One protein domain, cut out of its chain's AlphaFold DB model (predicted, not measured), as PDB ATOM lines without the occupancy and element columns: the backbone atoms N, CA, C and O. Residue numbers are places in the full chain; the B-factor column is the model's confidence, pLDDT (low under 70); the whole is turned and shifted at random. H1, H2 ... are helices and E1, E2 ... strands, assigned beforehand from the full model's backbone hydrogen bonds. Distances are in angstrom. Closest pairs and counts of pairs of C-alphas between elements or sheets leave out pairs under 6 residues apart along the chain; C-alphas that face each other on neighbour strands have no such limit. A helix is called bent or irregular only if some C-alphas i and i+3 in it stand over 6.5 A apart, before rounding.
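This is residues 902 to 951 of the 968 residues of the protein "Syntaxin-binding protein 4" of Trichoplax sp. H2 (UniProt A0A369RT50). A single helix, H1, stands free like a handle, and a short stretch of chain joins it to a small head, a three-stranded sheet of E1, E2 and E3 at the other end. The helix and the stretch after it, residues 902 to 924, stick out from the sheet and make most of the length, while the hairpin of E1 and E2 is set crosswise to the long axis. The printed part has 50 residues, with one named helix and three named strands in the order H1, E1, E2, E3; the sheet has the order E1, E2, E3 and is antiparallel, and the class is mixed, helices and strands. The whole is extended, with a radius of gyration of the C-alphas of 17.7 A, and it spans 53 by 26 by 11 A, a rod in outline.

H1 is residues 902 to 920, beginning at C-alpha 902 at (206.818, 213.022, 153.160) and measuring 25.8 A from first to last C-alpha. It has a kink of 28 degrees near residue 914, and it is neither bent nor irregular, but only just: C-alphas 915 and 918 are 6.1 A apart. E1 is residues 929 to 933, 13.6 A long, beginning at C-alpha 929 at (206.154, 197.203, 194.109). E2 is residues 939 to 943, 13.8 A long. E3 is residues 948 to 950, 6.9 A long, and ends at C-alpha 950 at (196.491, 195.441, 194.692).

H1 is not on the sheet, with 0 pairs of C-alphas within 10 A, and it is apart from E2 and from E3. In its backbone 13 of 15 O i to N i+4 pairs are within hydrogen-bond range. E1, E2 and E3 form a meander, each strand the antiparallel neighbour of the one before. E1 and E2 are a hairpin, with 148 degrees between their directions. The C-alphas of Glu 931 and Tyr 941 face each other at 4.5 A, and N 932 and O 940 are within hydrogen-bond range at 2.8 A. E2 and E3 are also a hairpin, at 155 degrees. The C-alphas of Met 942 and Thr 949 face each other at 4.4 A, and N 943 and O 948 are 2.8 A apart, within hydrogen-bond range. E1 and E3 are the edge strands, and E2 is the inner one.

The two C-alphas farthest apart are those of Asn 902 and Gln 947, at 53.0 A. The printed part has no cut. The link from H1 to E1, 8 residues, is short; those from E1 to E2 and from E2 to E3 are tight, with 5 and 4 residues. The mean pLDDT of the printed part is 72.4, and the model's confidence is low, under 70, at residues 902 to 904 and 917 to 928.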
ATOM      1  N   ASN A 902     207.490 212.668 151.910       61.19
ATOM      2  CA  ASN A 902     206.818 213.022 153.160       61.19
ATOM      3  C   ASN A 902     205.976 211.857 153.714       61.19
ATOM      4  O   ASN A 902     206.034 211.580 154.912       61.19
ATOM      5  N   ASN A 903     205.246 211.127 152.861       68.06
ATOM      6  CA  ASN A 903     204.482 209.941 153.270       68.06
ATOM      7  C   ASN A 903     205.375 208.794 153.775       68.06
ATOM      8  O   ASN A 903     205.004 208.133 154.750       68.06
ATOM      9  N   SER A 904     206.542 208.563 153.158       67.50
ATOM     10  CA  SER A 904     207.489 207.537 153.618       67.50
ATOM     11  C   SER A 904     208.058 207.892 154.990       67.50
ATOM     12  O   SER A 904     207.931 207.102 155.923       67.50
ATOM     13  N   ILE A 905     208.549 209.124 155.165       72.69
ATOM     14  CA  ILE A 905     209.050 209.603 156.460       72.69
ATOM     15  C   ILE A 905     207.952 209.485 157.532       72.69
ATOM     16  O   ILE A 905     208.216 209.015 158.637       72.69
ATOM     17  N   LEU A 906     206.691 209.806 157.212       70.56
ATOM     18  CA  LEU A 906     205.570 209.663 158.152       70.56
ATOM     19  C   LEU A 906     205.268 208.199 158.533       70.56
ATOM     20  O   LEU A 906     204.784 207.935 159.639       70.56
ATOM     21  N   LYS A 907     205.518 207.246 157.629       75.81
ATOM     22  CA  LYS A 907     205.383 205.799 157.870       75.81
ATOM     23  C   LYS A 907     206.518 205.286 158.760       75.81
ATOM     24  O   LYS A 907     206.255 204.515 159.689       75.81
ATOM     25  N   ASP A 908     207.733 205.775 158.545       75.75
ATOM     26  CA  ASP A 908     208.905 205.418 159.340       75.75
ATOM     27  C   ASP A 908     208.805 206.008 160.751       75.75
ATOM     28  O   ASP A 908     208.890 205.252 161.717       75.75
ATOM     29  N   VAL A 909     208.434 207.289 160.899       77.00
ATOM     30  CA  VAL A 909     208.085 207.907 162.198       77.00
ATOM     31  C   VAL A 909     207.087 207.041 162.966       77.00
ATOM     32  O   VAL A 909     207.322 206.725 164.129       77.00
ATOM     33  N   LYS A 910     205.990 206.600 162.333       76.19
ATOM     34  CA  LYS A 910     204.975 205.747 162.984       76.19
ATOM     35  C   LYS A 910     205.509 204.359 163.361       76.19
ATOM     36  O   LYS A 910     205.035 203.777 164.337       76.19
ATOM     37  N   THR A 911     206.482 203.830 162.622       77.88
ATOM     38  CA  THR A 911     207.091 202.511 162.867       77.88
ATOM     39  C   THR A 911     208.145 202.572 163.977       77.88
ATOM     40  O   THR A 911     208.147 201.723 164.872       77.88
ATOM     41  N   ILE A 912     208.968 203.624 164.003       78.81
ATOM     42  CA  ILE A 912     209.868 203.928 165.119       78.81
ATOM     43  C   ILE A 912     209.067 204.258 166.380       78.81
ATOM     44  O   ILE A 912     209.362 203.697 167.431       78.81
ATOM     45  N   LEU A 913     207.983 205.043 166.302       70.94
ATOM     46  CA  LEU A 913     207.123 205.285 167.465       70.94
ATOM     47  C   LEU A 913     206.582 203.959 168.025       70.94
ATOM     48  O   LEU A 913     206.683 203.722 169.221       70.94
ATOM     49  N   LYS A 914     206.099 203.042 167.175       74.94
ATOM     50  CA  LYS A 914     205.624 201.710 167.599       74.94
ATOM     51  C   LYS A 914     206.698 200.787 168.189       74.94
ATOM     52  O   LYS A 914     206.330 199.845 168.881       74.94
ATOM     53  N   THR A 915     207.988 201.013 167.931       73.81
ATOM     54  CA  THR A 915     209.085 200.123 168.376       73.81
ATOM     55  C   THR A 915     209.976 200.723 169.463       73.81
ATOM     56  O   THR A 915     210.603 199.974 170.209       73.81
ATOM     57  N   VAL A 916     210.006 202.050 169.590       72.56
ATOM     58  CA  VAL A 916     210.707 202.794 170.648       72.56
ATOM     59  C   VAL A 916     209.764 203.127 171.802       72.56
ATOM     60  O   VAL A 916     210.168 203.007 172.956       72.56
ATOM     61  N   LYS A 917     208.492 203.463 171.534       66.81
ATOM     62  CA  LYS A 917     207.527 203.764 172.602       66.81
ATOM     63  C   LYS A 917     207.394 202.605 173.603       66.81
ATOM     64  O   LYS A 917     207.558 202.892 174.778       66.81
ATOM     65  N   PRO A 918     207.261 201.316 173.223       65.88
ATOM     66  CA  PRO A 918     207.219 200.220 174.202       65.88
ATOM     67  C   PRO A 918     208.518 200.000 174.998       65.88
ATOM     68  O   PRO A 918     208.470 199.367 176.047       65.88
ATOM     69  N   LEU A 919     209.669 200.498 174.524       63.56
ATOM     70  CA  LEU A 919     210.950 200.408 175.241       63.56
ATOM     71  C   LEU A 919     211.112 201.522 176.286       63.56
ATOM     72  O   LEU A 919     211.726 201.292 177.323       63.56
ATOM     73  N   LEU A 920     210.534 202.701 176.028       61.03
ATOM     74  CA  LEU A 920     210.524 203.847 176.948       61.03
ATOM     75  C   LEU A 920     209.309 203.838 177.897       61.03
ATOM     76  O   LEU A 920     209.405 204.252 179.046       61.03
ATOM     77  N   GLU A 921     208.164 203.340 177.428       59.03
ATOM     78  CA  GLU A 921     206.877 203.263 178.139       59.03
ATOM     79  C   GLU A 921     206.725 201.940 178.920       59.03
ATOM     80  O   GLU A 921     205.634 201.558 179.349       59.03
ATOM     81  N   PHE A 922     207.832 201.228 179.151       48.47
ATOM     82  CA  PHE A 922     207.876 200.061 180.031       48.47
ATOM     83  C   PHE A 922     207.828 200.515 181.501       48.47
ATOM     84  O   PHE A 922     208.811 200.413 182.232       48.47
ATOM     85  N   TYR A 923     206.676 201.064 181.917       52.28
ATOM     86  CA  TYR A 923     206.447 201.675 183.231       52.28
ATOM     87  C   TYR A 923     206.970 200.790 184.366       52.28
ATOM     88  O   TYR A 923     206.352 199.782 184.736       52.28
ATOM     89  N   VAL A 924     208.111 201.188 184.928       57.53
ATOM     90  CA  VAL A 924     208.700 200.546 186.100       57.53
ATOM     91  C   VAL A 924     207.693 200.676 187.237       57.53
ATOM     92  O   VAL A 924     207.241 201.778 187.539       57.53
ATOM     93  N   LEU A 925     207.312 199.552 187.848       62.78
ATOM     94  CA  LEU A 925     206.429 199.576 189.016       62.78
ATOM     95  C   LEU A 925     207.053 200.474 190.104       62.78
ATOM     96  O   LEU A 925     208.267 200.361 190.323       62.78
ATOM     97  N   PRO A 926     206.275 201.356 190.768       67.62
ATOM     98  CA  PRO A 926     206.822 202.315 191.723       67.62
ATOM     99  C   PRO A 926     207.627 201.626 192.830       67.62
ATOM    100  O   PRO A 926     207.379 200.466 193.158       67.62
ATOM    101  N   TYR A 927     208.596 202.333 193.415       59.53
ATOM    102  CA  TYR A 927     209.563 201.739 194.343       59.53
ATOM    103  C   TYR A 927     208.898 200.888 195.448       59.53
ATOM    104  O   TYR A 927     207.933 201.298 196.098       59.53
ATOM    105  N   GLY A 928     209.404 199.664 195.618       69.25
ATOM    106  CA  GLY A 928     208.849 198.645 196.510       69.25
ATOM    107  C   GLY A 928     207.760 197.740 195.918       69.25
ATOM    108  O   GLY A 928     207.475 196.716 196.538       69.25
ATOM    109  N   TRP A 929     207.164 198.053 194.761       78.38
ATOM    110  CA  TRP A 929     206.154 197.203 194.109       78.38
ATOM    111  C   TRP A 929     206.756 196.166 193.147       78.38
ATOM    112  O   TRP A 929     207.668 196.460 192.370       78.38
ATOM    113  N   SER A 930     206.175 194.967 193.148       73.56
ATOM    114  CA  SER A 930     206.403 193.893 192.177       73.56
ATOM    115  C   SER A 930     205.082 193.346 191.622       73.56
ATOM    116  O   SER A 930     203.999 193.721 192.080       73.56
ATOM    117  N   GLU A 931     205.183 192.484 190.612       81.62
ATOM    118  CA  GLU A 931     204.075 191.785 189.957       81.62
ATOM    119  C   GLU A 931     204.140 190.293 190.309       81.62
ATOM    120  O   GLU A 931     205.213 189.688 190.275       81.62
ATOM    121  N   ALA A 932     202.995 189.710 190.643       78.50
ATOM    122  CA  ALA A 932     202.817 188.318 191.029       78.50
ATOM    123  C   ALA A 932     201.579 187.726 190.330       78.50
ATOM    124  O   ALA A 932     200.754 188.447 189.766       78.50
ATOM    125  N   ILE A 933     201.458 186.398 190.348       81.19
ATOM    126  CA  ILE A 933     200.365 185.663 189.702       81.19
ATOM    127  C   ILE A 933     199.677 184.804 190.765       81.19
ATOM    128  O   ILE A 933     200.344 184.079 191.504       81.19
ATOM    129  N   ALA A 934     198.356 184.919 190.869       77.81
ATOM    130  CA  ALA A 934     197.533 184.140 191.784       77.81
ATOM    131  C   ALA A 934     197.258 182.725 191.237       77.81
ATOM    132  O   ALA A 934     197.529 182.417 190.076       77.81
ATOM    133  N   ALA A 935     196.729 181.837 192.083       72.38
ATOM    134  CA  ALA A 935     196.525 180.421 191.744       72.38
ATOM    135  C   ALA A 935     195.470 180.171 190.641       72.38
ATOM    136  O   ALA A 935     195.392 179.067 190.110       72.38
ATOM    137  N   ASP A 936     194.680 181.186 190.294       73.69
ATOM    138  CA  ASP A 936     193.725 181.219 189.180       73.69
ATOM    139  C   ASP A 936     194.325 181.791 187.876       73.69
ATOM    140  O   ASP A 936     193.638 181.879 186.860       73.69
ATOM    141  N   GLY A 937     195.603 182.187 187.892       73.31
ATOM    142  CA  GLY A 937     196.301 182.818 186.773       73.31
ATOM    143  C   GLY A 937     196.145 184.341 186.688       73.31
ATOM    144  O   GLY A 937     196.746 184.951 185.800       73.31
ATOM    145  N   GLN A 938     195.391 184.982 187.589       73.69
ATOM    146  CA  GLN A 938     195.228 186.438 187.571       73.69
ATOM    147  C   GLN A 938     196.470 187.154 188.116       73.69
ATOM    148  O   GLN A 938     197.091 186.730 189.092       73.69
ATOM    149  N   LYS A 939     196.841 188.267 187.477       79.44
ATOM    150  CA  LYS A 939     197.967 189.104 187.908       79.44
ATOM    151  C   LYS A 939     197.547 190.037 189.037       79.44
ATOM    152  O   LYS A 939     196.520 190.703 188.937       79.44
ATOM    153  N   TYR A 940     198.386 190.138 190.059       84.25
ATOM    154  CA  TYR A 940     198.266 191.123 191.129       84.25
ATOM    155  C   TYR A 940     199.628 191.747 191.432       84.25
ATOM    156  O   TYR A 940     200.677 191.220 191.068       84.25
ATOM    157  N   TYR A 941     199.619 192.885 192.111       85.62
ATOM    158  CA  TYR A 941     200.809 193.648 192.456       85.62
ATOM    159  C   TYR A 941     200.968 193.684 193.971       85.62
ATOM    160  O   TYR A 941     199.987 193.817 194.707       85.62
ATOM    161  N   MET A 942     202.201 193.567 194.458       82.50
ATOM    162  CA  MET A 942     202.494 193.557 195.892       82.50
ATOM    163  C   MET A 942     203.626 194.521 196.239       82.50
ATOM    164  O   MET A 942     204.659 194.549 195.576       82.50
ATOM    165  N   ASN A 943     203.429 195.328 197.280       79.56
ATOM    166  CA  ASN A 943     204.428 196.263 197.778       79.56
ATOM    167  C   ASN A 943     205.183 195.654 198.964       79.56
ATOM    168  O   ASN A 943     204.645 195.561 200.068       79.56
ATOM    169  N   HIS A 944     206.442 195.278 198.749       74.06
ATOM    170  CA  HIS A 944     207.287 194.618 199.748       74.06
ATOM    171  C   HIS A 944     207.685 195.523 200.927       74.06
ATOM    172  O   HIS A 944     208.074 195.018 201.976       74.06
ATOM    173  N   ILE A 945     207.576 196.849 200.778       70.00
ATOM    174  CA  ILE A 945     207.949 197.827 201.813       70.00
ATOM    175  C   ILE A 945     206.783 198.066 202.784       70.00
ATOM    176  O   ILE A 945     206.976 198.144 203.993       70.00
ATOM    177  N   THR A 946     205.556 198.155 202.266       74.50
ATOM    178  CA  THR A 946     204.345 198.488 203.044       74.50
ATOM    179  C   THR A 946     203.436 197.289 203.320       74.50
ATOM    180  O   THR A 946     202.447 197.430 204.047       74.50
ATOM    181  N   GLN A 947     203.748 196.118 202.749       77.62
ATOM    182  CA  GLN A 947     202.941 194.895 202.803       77.62
ATOM    183  C   GLN A 947     201.472 195.185 202.440       77.62
ATOM    184  O   GLN A 947     200.548 194.984 203.236       77.62
ATOM    185  N   LYS A 948     201.278 195.772 201.253       75.25
ATOM    186  CA  LYS A 948     199.978 195.996 200.600       75.25
ATOM    187  C   LYS A 948     199.930 195.203 199.292       75.25
ATOM    188  O   LYS A 948     200.934 195.135 198.586       75.25
ATOM    189  N   THR A 949     198.771 194.651 198.958       86.44
ATOM    190  CA  THR A 949     198.480 194.025 197.661       86.44
ATOM    191  C   THR A 949     197.412 194.826 196.917       86.44
ATOM    192  O   THR A 949     196.591 195.498 197.538       86.44
ATOM    193  N   SER A 950     197.445 194.781 195.588       79.00
ATOM    194  CA  SER A 950     196.491 195.441 194.692       79.00
ATOM    195  C   SER A 950     196.268 194.577 193.456       79.00
ATOM    196  O   SER A 950     197.231 194.062 192.894       79.00
ATOM    197  N   TRP A 951     195.024 194.436 193.003       81.88
ATOM    198  CA  TRP A 951     194.720 193.803 191.712       81.88
ATOM    199  C   TRP A 951     194.909 194.785 190.541       81.88
ATOM    200  O   TRP A 951     195.245 194.383 189.432       81.88
TER     201      TRP A 951